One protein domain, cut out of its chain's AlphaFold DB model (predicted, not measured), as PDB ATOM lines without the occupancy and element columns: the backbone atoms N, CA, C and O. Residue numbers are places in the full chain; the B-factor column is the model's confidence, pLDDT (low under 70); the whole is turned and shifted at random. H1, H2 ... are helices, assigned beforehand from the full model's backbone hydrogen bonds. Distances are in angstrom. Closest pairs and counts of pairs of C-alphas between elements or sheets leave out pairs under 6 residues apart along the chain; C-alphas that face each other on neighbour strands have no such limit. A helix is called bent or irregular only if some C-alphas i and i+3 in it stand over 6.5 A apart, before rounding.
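Overview. This is residues 2 to 76 of the 76 residues of an uncharacterized protein of Thermococcus gorgonarius (UniProt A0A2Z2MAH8). A flat helical hairpin, H2b and H3, has one further helix, H1, meeting the end of H3 in a V, its free end, residues 2 to 7, sticking out. H2a makes a corner with H2b and packs on the last part of H3. The 75 printed residues include three named helices, H1, H2 and H3 in chain order, with H2 bent; the class is all helix. The whole is only just loose, close to compact, with a radius of gyration of the C-alphas of 14.0 A and spans of 38 by 32 by 15 A.

Along the chain. Find C-alpha 2 at (-51.351, -3.519, -55.405); from there H1, residues 2 to 20, runs 27.1 A. H2, residues 24 to 53, was assigned as one helix by its hydrogen bonds but is bent, with C-alphas 38 and 41 7.2 A apart. Its arms are H2a, residues 24 to 38, 23.1 A, and H2b, residues 41 to 53, 18.4 A. H2a is irregular: C-alphas 31 and 34 are 7.2 A apart. H3, residues 57 to 75, runs 27.2 A to C-alpha 75 at (-51.908, -18.370, -34.680).

Arrangement. H1, with residues 15 to 19 alone, touches residues 71 to 75 of H3; the closest C-alphas, of Lys 19 and Val 75, are 5.0 A apart. They run the same way at a shallow tilt of 34.6 degrees, only just short of steep. H1 is apart from H2b and only just apart from H2a, 8.2 A at the closest C-alphas. H2a and H2b are about perpendicular, at 82 degrees. H2a touches H3 at residues 72 to 75 of H3 alone, about perpendicular at 74 degrees; the closest C-alphas, of Ile 36 and Tyr 73, are 6.3 A apart. H2b and H3 form a hairpin, opposite ways at a shallow tilt of 15 degrees; they touch at residues 59 to 66 of H3 alone, the closest C-alphas being those of Tyr 51 and Arg 59, 5.4 A apart. Every O i to N i+4 pair is within hydrogen-bond range in H1, H2b and H3, but 5 of 11 in H2a, beside 7 of 12 O i to N i+3 pairs.

Size, cuts and confidence. The two C-alphas farthest apart, of Ala 24 and Arg 55, are 38.1 A apart. The printed part has no cut, and both links, H1 to H2 and H2 to H3, are tight. Look in the B-factor column for pLDDT under 70 at residues 2 to 3, 5, 18 to 28 and 76; the mean of the printed part is 78.3.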
ATOM      1  N   GLY A   2     -50.502  -2.308 -55.359       60.47
ATOM      2  CA  GLY A   2     -51.351  -3.519 -55.405       60.47
ATOM      3  C   GLY A   2     -50.666  -4.869 -55.111       60.47
ATOM      4  O   GLY A   2     -51.249  -5.708 -54.436       60.47
ATOM      5  N   ARG A   3     -49.412  -5.085 -55.549       68.56
ATOM      6  CA  ARG A   3     -48.710  -6.371 -55.329       68.56
ATOM      7  C   ARG A   3     -48.391  -6.651 -53.859       68.56
ATOM      8  O   ARG A   3     -48.607  -7.762 -53.399       68.56
ATOM      9  N   THR A   4     -47.897  -5.659 -53.120       70.31
ATOM     10  CA  THR A   4     -47.534  -5.824 -51.704       70.31
ATOM     11  C   THR A   4     -48.761  -6.079 -50.836       70.31
ATOM     12  O   THR A   4     -48.724  -6.959 -49.986       70.31
ATOM     13  N   ALA A   5     -49.862  -5.367 -51.094       67.50
ATOM     14  CA  ALA A   5     -51.133  -5.601 -50.415       67.50
ATOM     15  C   ALA A   5     -51.686  -7.007 -50.707       67.50
ATOM     16  O   ALA A   5     -52.120  -7.691 -49.786       67.50
ATOM     17  N   GLY A   6     -51.592  -7.471 -51.958       78.44
ATOM     18  CA  GLY A   6     -51.980  -8.832 -52.336       78.44
ATOM     19  C   GLY A   6     -51.158  -9.908 -51.622       78.44
ATOM     20  O   GLY A   6     -51.724 -10.864 -51.105       78.44
ATOM     21  N   VAL A   7     -49.838  -9.726 -51.514       76.81
ATOM     22  CA  VAL A   7     -48.970 -10.645 -50.757       76.81
ATOM     23  C   VAL A   7     -49.338 -10.661 -49.272       76.81
ATOM     24  O   VAL A   7     -49.389 -11.734 -48.683       76.81
ATOM     25  N   ILE A   8     -49.647  -9.504 -48.678       74.44
ATOM     26  CA  ILE A   8     -50.092  -9.418 -47.279       74.44
ATOM     27  C   ILE A   8     -51.425 -10.149 -47.086       74.44
ATOM     28  O   ILE A   8     -51.555 -10.901 -46.130       74.44
ATOM     29  N   LEU A   9     -52.391  -9.980 -47.993       76.50
ATOM     30  CA  LEU A   9     -53.689 -10.662 -47.938       76.50
ATOM     31  C   LEU A   9     -53.559 -12.181 -48.087       76.50
ATOM     32  O   LEU A   9     -54.176 -12.917 -47.326       76.50
ATOM     33  N   ILE A  10     -52.727 -12.652 -49.022       81.12
ATOM     34  CA  ILE A  10     -52.437 -14.084 -49.184       81.12
ATOM     35  C   ILE A  10     -51.769 -14.627 -47.920       81.12
ATOM     36  O   ILE A  10     -52.182 -15.663 -47.404       81.12
ATOM     37  N   PHE A  11     -50.778 -13.912 -47.385       78.62
ATOM     38  CA  PHE A  11     -50.091 -14.297 -46.155       78.62
ATOM     39  C   PHE A  11     -51.051 -14.355 -44.960       78.62
ATOM     40  O   PHE A  11     -51.036 -15.328 -44.213       78.62
ATOM     41  N   LEU A  12     -51.933 -13.362 -44.819       75.00
ATOM     42  CA  LEU A  12     -52.943 -13.302 -43.763       75.00
ATOM     43  C   LEU A  12     -53.984 -14.423 -43.901       75.00
ATOM     44  O   LEU A  12     -54.370 -15.025 -42.902       75.00
ATOM     45  N   GLY A  13     -54.397 -14.737 -45.130       80.19
ATOM     46  CA  GLY A  13     -55.300 -15.848 -45.428       80.19
ATOM     47  C   GLY A  13     -54.692 -17.201 -45.064       80.19
ATOM     48  O   GLY A  13     -55.331 -17.987 -44.372       80.19
ATOM     49  N   VAL A  14     -53.433 -17.446 -45.445       79.25
ATOM     50  CA  VAL A  14     -52.688 -18.660 -45.055       79.25
ATOM     51  C   VAL A  14     -52.562 -18.759 -43.533       79.25
ATOM     52  O   VAL A  14     -52.750 -19.832 -42.970       79.25
ATOM     53  N   LEU A  15     -52.300 -17.639 -42.861       72.25
ATOM     54  CA  LEU A  15     -52.222 -17.546 -41.403       72.25
ATOM     55  C   LEU A  15     -53.521 -17.952 -40.697       72.25
ATOM     56  O   LEU A  15     -53.496 -18.733 -39.747       72.25
ATOM     57  N   LEU A  16     -54.654 -17.435 -41.174       72.94
ATOM     58  CA  LEU A  16     -55.986 -17.781 -40.676       72.94
ATOM     59  C   LEU A  16     -56.302 -19.262 -40.898       72.94
ATOM     60  O   LEU A  16     -56.737 -19.938 -39.969       72.94
ATOM     61  N   LEU A  17     -55.992 -19.779 -42.087       73.00
ATOM     62  CA  LEU A  17     -56.105 -21.200 -42.407       73.00
ATOM     63  C   LEU A  17     -55.269 -22.061 -41.449       73.00
ATOM     64  O   LEU A  17     -55.779 -23.018 -40.874       73.00
ATOM     65  N   MET A  18     -54.008 -21.703 -41.195       68.00
ATOM     66  CA  MET A  18     -53.159 -22.451 -40.258       68.00
ATOM     67  C   MET A  18     -53.726 -22.493 -38.835       68.00
ATOM     68  O   MET A  18     -53.577 -23.509 -38.158       68.00
ATOM     69  N   LYS A  19     -54.394 -21.424 -38.389       65.44
ATOM     70  CA  LYS A  19     -55.078 -21.381 -37.090       65.44
ATOM     71  C   LYS A  19     -56.260 -22.351 -37.027       65.44
ATOM     72  O   LYS A  19     -56.450 -23.023 -36.016       65.44
ATOM     73  N   GLU A  20     -57.043 -22.427 -38.097       67.12
ATOM     74  CA  GLU A  20     -58.223 -23.293 -38.188       67.12
ATOM     75  C   GLU A  20     -57.850 -24.776 -38.243       67.12
ATOM     76  O   GLU A  20     -58.507 -25.612 -37.624       67.12
ATOM     77  N   PHE A  21     -56.743 -25.100 -38.911       65.31
ATOM     78  CA  PHE A  21     -56.312 -26.480 -39.116       65.31
ATOM     79  C   PHE A  21     -55.748 -27.177 -37.864       65.31
ATOM     80  O   PHE A  21     -55.392 -28.349 -37.970       65.31
ATOM     81  N   ARG A  22     -55.652 -26.497 -36.700       60.22
ATOM     82  CA  ARG A  22     -55.023 -26.993 -35.448       60.22
ATOM     83  C   ARG A  22     -53.892 -28.011 -35.704       60.22
ATOM     84  O   ARG A  22     -53.956 -29.139 -35.207       60.22
ATOM     85  N   PRO A  23     -52.866 -27.677 -36.510       63.22
ATOM     86  CA  PRO A  23     -51.802 -28.627 -36.773       63.22
ATOM     87  C   PRO A  23     -51.096 -28.962 -35.457       63.22
ATOM     88  O   PRO A  23     -50.957 -28.103 -34.585       63.22
ATOM     89  N   ALA A  24     -50.592 -30.191 -35.335       61.16
ATOM     90  CA  ALA A  24     -49.815 -30.665 -34.181       61.16
ATOM     91  C   ALA A  24     -48.650 -29.726 -33.785       61.16
ATOM     92  O   ALA A  24     -48.159 -29.764 -32.662       61.16
ATOM     93  N   PHE A  25     -48.251 -28.837 -34.698       60.50
ATOM     94  CA  PHE A  25     -47.289 -27.760 -34.494       60.50
ATOM     95  C   PHE A  25     -47.736 -26.686 -33.477       60.50
ATOM     96  O   PHE A  25     -46.898 -26.155 -32.756       60.50
ATOM     97  N   ILE A  26     -49.037 -26.371 -33.385       63.53
ATOM     98  CA  ILE A  26     -49.571 -25.360 -32.447       63.53
ATOM     99  C   ILE A  26     -49.584 -25.897 -31.014       63.53
ATOM    100  O   ILE A  26     -49.318 -25.143 -30.083       63.53
ATOM    101  N   ILE A  27     -49.814 -27.200 -30.838       69.94
ATOM    102  CA  ILE A  27     -49.859 -27.857 -29.520       69.94
ATOM    103  C   ILE A  27     -48.526 -27.675 -28.774       69.94
ATOM    104  O   ILE A  27     -48.504 -27.461 -27.566       69.94
ATOM    105  N   TRP A  28     -47.398 -27.679 -29.491       69.94
ATOM    106  CA  TRP A  28     -46.081 -27.445 -28.884       69.94
ATOM    107  C   TRP A  28     -45.838 -25.975 -28.497       69.94
ATOM    108  O   TRP A  28     -45.030 -25.691 -27.616       69.94
ATOM    109  N   LEU A  29     -46.549 -25.035 -29.130       70.38
ATOM    110  CA  LEU A  29     -46.491 -23.599 -28.825       70.38
ATOM    111  C   LEU A  29     -47.540 -23.155 -27.795       70.38
ATOM    112  O   LEU A  29     -47.434 -22.053 -27.257       70.38
ATOM    113  N   GLU A  30     -48.506 -24.012 -27.474       73.94
ATOM    114  CA  GLU A  30     -49.560 -23.779 -26.484       73.94
ATOM    115  C   GLU A  30     -49.036 -23.318 -25.102       73.94
ATOM    116  O   GLU A  30     -49.585 -22.347 -24.574       73.94
ATOM    117  N   PRO A  31     -47.930 -23.863 -24.539       79.38
ATOM    118  CA  PRO A  31     -47.375 -23.359 -23.280       79.38
ATOM    119  C   PRO A  31     -46.726 -21.971 -23.402       79.38
ATOM    120  O   PRO A  31     -46.605 -21.252 -22.412       79.38
ATOM    121  N   TYR A  32     -46.323 -21.561 -24.606       76.50
ATOM    122  CA  TYR A  32     -45.707 -20.257 -24.864       76.50
ATOM    123  C   TYR A  32     -46.728 -19.174 -25.229       76.50
ATOM    124  O   TYR A  32     -46.359 -18.005 -25.347       76.50
ATOM    125  N   ARG A  33     -48.010 -19.530 -25.364       76.31
ATOM    126  CA  ARG A  33     -49.104 -18.620 -25.721       76.31
ATOM    127  C   ARG A  33     -49.151 -17.371 -24.859       76.31
ATOM    128  O   ARG A  33     -49.137 -16.261 -25.383       76.31
ATOM    129  N   GLU A  34     -49.166 -17.546 -23.545       79.75
ATOM    130  CA  GLU A  34     -49.230 -16.428 -22.600       79.75
ATOM    131  C   GLU A  34     -47.985 -15.538 -22.688       79.75
ATOM    132  O   GLU A  34     -48.080 -14.312 -22.637       79.75
ATOM    133  N   VAL A  35     -46.809 -16.132 -22.903       80.81
ATOM    134  CA  VAL A  35     -45.555 -15.383 -23.057       80.81
ATOM    135  C   VAL A  35     -45.578 -14.550 -24.336       80.81
ATOM    136  O   VAL A  35     -45.263 -13.361 -24.300       80.81
ATOM    137  N   ILE A  36     -45.993 -15.134 -25.462       79.12
ATOM    138  CA  ILE A  36     -46.110 -14.431 -26.748       79.12
ATOM    139  C   ILE A  36     -47.143 -13.305 -26.633       79.12
ATOM    140  O   ILE A  36     -46.895 -12.189 -27.087       79.12
ATOM    141  N   ARG A  37     -48.270 -13.551 -25.963       79.19
ATOM    142  CA  ARG A  37     -49.347 -12.568 -25.851       79.19
ATOM    143  C   ARG A  37     -48.974 -11.373 -24.977       79.19
ATOM    144  O   ARG A  37     -49.234 -10.234 -25.363       79.19
ATOM    145  N   ASN A  38     -48.321 -11.626 -23.845       83.94
ATOM    146  CA  ASN A  38     -47.907 -10.590 -22.896       83.94
ATOM    147  C   ASN A  38     -46.652  -9.830 -23.354       83.94
ATOM    148  O   ASN A  38     -46.470  -8.666 -23.002       83.94
ATOM    149  N   SER A  39     -45.802 -10.447 -24.179       84.06
ATOM    150  CA  SER A  39     -44.592  -9.805 -24.708       84.06
ATOM    151  C   SER A  39     -44.835  -8.901 -25.919       84.06
ATOM    152  O   SER A  39     -43.920  -8.167 -26.297       84.06
ATOM    153  N   LEU A  40     -46.048  -8.878 -26.494       84.06
ATOM    154  CA  LEU A  40     -46.328  -8.153 -27.740       84.06
ATOM    155  C   LEU A  40     -45.940  -6.675 -27.670       84.06
ATOM    156  O   LEU A  40     -45.336  -6.157 -28.609       84.06
ATOM    157  N   GLY A  41     -46.232  -6.001 -26.556       80.88
ATOM    158  CA  GLY A  41     -45.859  -4.596 -26.364       80.88
ATOM    159  C   GLY A  41     -44.343  -4.385 -26.378       80.88
ATOM    160  O   GLY A  41     -43.843  -3.520 -27.095       80.88
ATOM    161  N   GLY A  42     -43.603  -5.222 -25.645       84.88
ATOM    162  CA  GLY A  42     -42.143  -5.151 -25.564       84.88
ATOM    163  C   GLY A  42     -41.466  -5.473 -26.895       84.88
ATOM    164  O   GLY A  42     -40.613  -4.718 -27.356       84.88
ATOM    165  N   VAL A  43     -41.899  -6.546 -27.563       85.56
ATOM    166  CA  VAL A  43     -41.370  -6.942 -28.876       85.56
ATOM    167  C   VAL A  43     -41.681  -5.884 -29.931       85.56
ATOM    168  O   VAL A  43     -40.819  -5.575 -30.750       85.56
ATOM    169  N   THR A  44     -42.864  -5.265 -29.883       86.19
ATOM    170  CA  THR A  44     -43.221  -4.162 -30.788       86.19
ATOM    171  C   THR A  44     -42.339  -2.940 -30.562       86.19
ATOM    172  O   THR A  44     -41.862  -2.362 -31.535       86.19
ATOM    173  N   LEU A  45     -42.061  -2.566 -29.309       87.31
ATOM    174  CA  LEU A  45     -41.167  -1.445 -29.006       87.31
ATOM    175  C   LEU A  45     -39.733  -1.708 -29.476       87.31
ATOM    176  O   LEU A  45     -39.121  -0.832 -30.085       87.31
ATOM    177  N   ILE A  46     -39.213  -2.912 -29.229       87.38
ATOM    178  CA  ILE A  46     -37.870  -3.311 -29.667       87.38
ATOM    179  C   ILE A  46     -37.805  -3.313 -31.193       87.38
ATOM    180  O   ILE A  46     -36.921  -2.682 -31.764       87.38
ATOM    181  N   ALA A  47     -38.767  -3.951 -31.864       84.94
ATOM    182  CA  ALA A  47     -38.821  -3.993 -33.320       84.94
ATOM    183  C   ALA A  47     -38.935  -2.587 -33.920       84.94
ATOM    184  O   ALA A  47     -38.211  -2.274 -34.862       84.94
ATOM    185  N   ALA A  48     -39.780  -1.718 -33.358       80.75
ATOM    186  CA  ALA A  48     -39.923  -0.335 -33.801       80.75
ATOM    187  C   ALA A  48     -38.632   0.468 -33.592       80.75
ATOM    188  O   ALA A  48     -38.161   1.122 -34.523       80.75
ATOM    189  N   GLY A  49     -38.013   0.376 -32.412       87.00
ATOM    190  CA  GLY A  49     -36.744   1.037 -32.108       87.00
ATOM    191  C   GLY A  49     -35.617   0.572 -33.031       87.00
ATOM    192  O   GLY A  49     -34.938   1.389 -33.655       87.00
ATOM    193  N   SER A  50     -35.465  -0.740 -33.213       84.81
ATOM    194  CA  SER A  50     -34.492  -1.311 -34.145       84.81
ATOM    195  C   SER A  50     -34.786  -0.916 -35.593       84.81
ATOM    196  O   SER A  50     -33.860  -0.621 -36.342       84.81
ATOM    197  N   TYR A  51     -36.056  -0.860 -36.001       85.94
ATOM    198  CA  TYR A  51     -36.458  -0.466 -37.353       85.94
ATOM    199  C   TYR A  51     -36.152   1.005 -37.661       85.94
ATOM    200  O   TYR A  51     -35.854   1.333 -38.811       85.94
ATOM    201  N   LEU A  52     -36.223   1.883 -36.655       87.06
ATOM    202  CA  LEU A  52     -35.849   3.295 -36.772       87.06
ATOM    203  C   LEU A  52     -34.329   3.487 -36.855       87.06
ATOM    204  O   LEU A  52     -33.866   4.354 -37.594       87.06
ATOM    205  N   LEU A  53     -33.557   2.672 -36.133       86.81
ATOM    206  CA  LEU A  53     -32.091   2.735 -36.127       86.81
ATOM    207  C   LEU A  53     -31.454   2.030 -37.338       86.81
ATOM    208  O   LEU A  53     -30.364   2.399 -37.780       86.81
ATOM    209  N   ALA A  54     -32.121   1.020 -37.897       88.62
ATOM    210  CA  ALA A  54     -31.600   0.221 -38.996       88.62
ATOM    211  C   ALA A  54     -31.647   0.939 -40.353       88.62
ATOM    212  O   ALA A  54     -32.602   1.635 -40.703       88.62
ATOM    213  N   ARG A  55     -30.636   0.674 -41.188       88.56
ATOM    214  CA  ARG A  55     -30.559   1.154 -42.576       88.56
ATOM    215  C   ARG A  55     -30.459  -0.004 -43.568       88.56
ATOM    216  O   ARG A  55     -30.029  -1.105 -43.228       88.56
ATOM    217  N   GLY A  56     -30.872   0.255 -44.809       87.06
ATOM    218  CA  GLY A  56     -30.763  -0.700 -45.915       87.06
ATOM    219  C   GLY A  56     -31.494  -2.023 -45.654       87.06
ATOM    220  O   GLY A  56     -32.645  -2.038 -45.215       87.06
ATOM    221  N   SER A  57     -30.821  -3.140 -45.930       82.69
ATOM    222  CA  SER A  57     -31.389  -4.494 -45.844       82.69
ATOM    223  C   SER A  57     -31.755  -4.926 -44.421       82.69
ATOM    224  O   SER A  57     -32.694  -5.699 -44.248       82.69
ATOM    225  N   ILE A  58     -31.090  -4.382 -43.395       84.75
ATOM    226  CA  ILE A  58     -31.363  -4.707 -41.983       84.75
ATOM    227  C   ILE A  58     -32.789  -4.291 -41.606       84.75
ATOM    228  O   ILE A  58     -33.504  -5.025 -40.930       84.75
ATOM    229  N   ARG A  59     -33.253  -3.153 -42.132       84.31
ATOM    230  CA  ARG A  59     -34.613  -2.655 -41.906       84.31
ATOM    231  C   ARG A  59     -35.677  -3.620 -42.444       84.31
ATOM    232  O   ARG A  59     -36.702  -3.827 -41.800       84.31
ATOM    233  N   ARG A  60     -35.412  -4.256 -43.594       84.75
ATOM    234  CA  ARG A  60     -36.281  -5.308 -44.153       84.75
ATOM    235  C   ARG A  60     -36.258  -6.575 -43.306       84.75
ATOM    236  O   ARG A  60     -37.315  -7.154 -43.104       84.75
ATOM    237  N   ILE A  61     -35.093  -6.978 -42.802       87.12
ATOM    238  CA  ILE A  61     -34.956  -8.160 -41.938       87.12
ATOM    239  C   ILE A  61     -35.744  -7.972 -40.638       87.12
ATOM    240  O   ILE A  61     -36.506  -8.856 -40.264       87.12
ATOM    241  N   ILE A  62     -35.634  -6.807 -39.995       87.19
ATOM    242  CA  ILE A  62     -36.390  -6.486 -38.773       87.19
ATOM    243  C   ILE A  62     -37.895  -6.490 -39.045       87.19
ATOM    244  O   ILE A  62     -38.652  -7.083 -38.284       87.19
ATOM    245  N   ALA A  63     -38.332  -5.877 -40.149       83.06
ATOM    246  CA  ALA A  63     -39.739  -5.912 -40.538       83.06
ATOM    247  C   ALA A  63     -40.223  -7.348 -40.792       83.06
ATOM    248  O   ALA A  63     -41.310  -7.708 -40.359       83.06
ATOM    249  N   LEU A  64     -39.412  -8.179 -41.450       88.06
ATOM    250  CA  LEU A  64     -39.741  -9.576 -41.717       88.06
ATOM    251  C   LEU A  64     -39.847 -10.390 -40.417       88.06
ATOM    252  O   LEU A  64     -40.834 -11.091 -40.225       88.06
ATOM    253  N   LEU A  65     -38.883 -10.243 -39.503       87.75
ATOM    254  CA  LEU A  65     -38.909 -10.847 -38.164       87.75
ATOM    255  C   LEU A  65     -40.153 -10.426 -37.380       87.75
ATOM    256  O   LEU A  65     -40.807 -11.262 -36.762       87.75
ATOM    257  N   TYR A  66     -40.513  -9.145 -37.444       86.56
ATOM    258  CA  TYR A  66     -41.705  -8.635 -36.779       86.56
ATOM    259  C   TYR A  66     -42.997  -9.187 -37.395       86.56
ATOM    260  O   TYR A  66     -43.916  -9.552 -36.669       86.56
ATOM    261  N   VAL A  67     -43.058  -9.323 -38.722       85.44
ATOM    262  CA  VAL A  67     -44.188  -9.964 -39.414       85.44
ATOM    263  C   VAL A  67     -44.314 -11.437 -39.019       85.44
ATOM    264  O   VAL A  67     -45.425 -11.899 -38.784       85.44
ATOM    265  N   ILE A  68     -43.201 -12.163 -38.887       84.69
ATOM    266  CA  ILE A  68     -43.201 -13.550 -38.394       84.69
ATOM    267  C   ILE A  68     -43.686 -13.608 -36.939       84.69
ATOM    268  O   ILE A  68     -44.477 -14.478 -36.589       84.69
ATOM    269  N   TYR A  69     -43.270 -12.671 -36.088       84.81
ATOM    270  CA  TYR A  69     -43.762 -12.597 -34.712       84.81
ATOM    271  C   TYR A  69     -45.271 -12.306 -34.648       84.81
ATOM    272  O   TYR A  69     -45.994 -12.957 -33.899       84.81
ATOM    273  N   LEU A  70     -45.771 -11.388 -35.480       82.94
ATOM    274  CA  LEU A  70     -47.206 -11.126 -35.636       82.94
ATOM    275  C   LEU A  70     -47.967 -12.358 -36.132       82.94
ATOM    276  O   LEU A  70     -49.065 -12.636 -35.656       82.94
ATOM    277  N   ALA A  71     -47.375 -13.106 -37.062       80.44
ATOM    278  CA  ALA A  71     -47.911 -14.372 -37.541       80.44
ATOM    279  C   ALA A  71     -48.066 -15.369 -36.379       80.44
ATOM    280  O   ALA A  71     -49.148 -15.916 -36.181       80.44
ATOM    281  N   LEU A  72     -47.024 -15.530 -35.556       78.62
ATOM    282  CA  LEU A  72     -47.071 -16.375 -34.360       78.62
ATOM    283  C   LEU A  72     -48.134 -15.899 -33.365       78.62
ATOM    284  O   LEU A  72     -48.909 -16.714 -32.884       78.62
ATOM    285  N   TYR A  73     -48.230 -14.594 -33.110       78.69
ATOM    286  CA  TYR A  73     -49.248 -14.025 -32.225       78.69
ATOM    287  C   TYR A  73     -50.687 -14.262 -32.717       78.69
ATOM    288  O   TYR A  73     -51.605 -14.392 -31.914       78.69
ATOM    289  N   LEU A  74     -50.919 -14.290 -34.031       76.88
ATOM    290  CA  LEU A  74     -52.256 -14.533 -34.587       76.88
ATOM    291  C   LEU A  74     -52.673 -16.006 -34.507       76.88
ATOM    292  O   LEU A  74     -53.865 -16.296 -34.326       76.88
ATOM    293  N   VAL A  75     -51.705 -16.912 -34.676       70.12
ATOM    294  CA  VAL A  75     -51.908 -18.370 -34.680       70.12
ATOM    295  C   VAL A  75     -52.050 -18.918 -33.269       70.12
ATOM    296  O   VAL A  75     -52.918 -19.760 -33.044       70.12
ATOM    297  N   VAL A  76     -51.203 -18.456 -32.348       69.62
ATOM    298  CA  VAL A  76     -51.144 -18.921 -30.960       69.62
ATOM    299  C   VAL A  76     -52.197 -18.195 -30.133       69.62
ATOM    300  O   VAL A  76     -53.146 -18.864 -29.665       69.62
TER     301      VAL A  76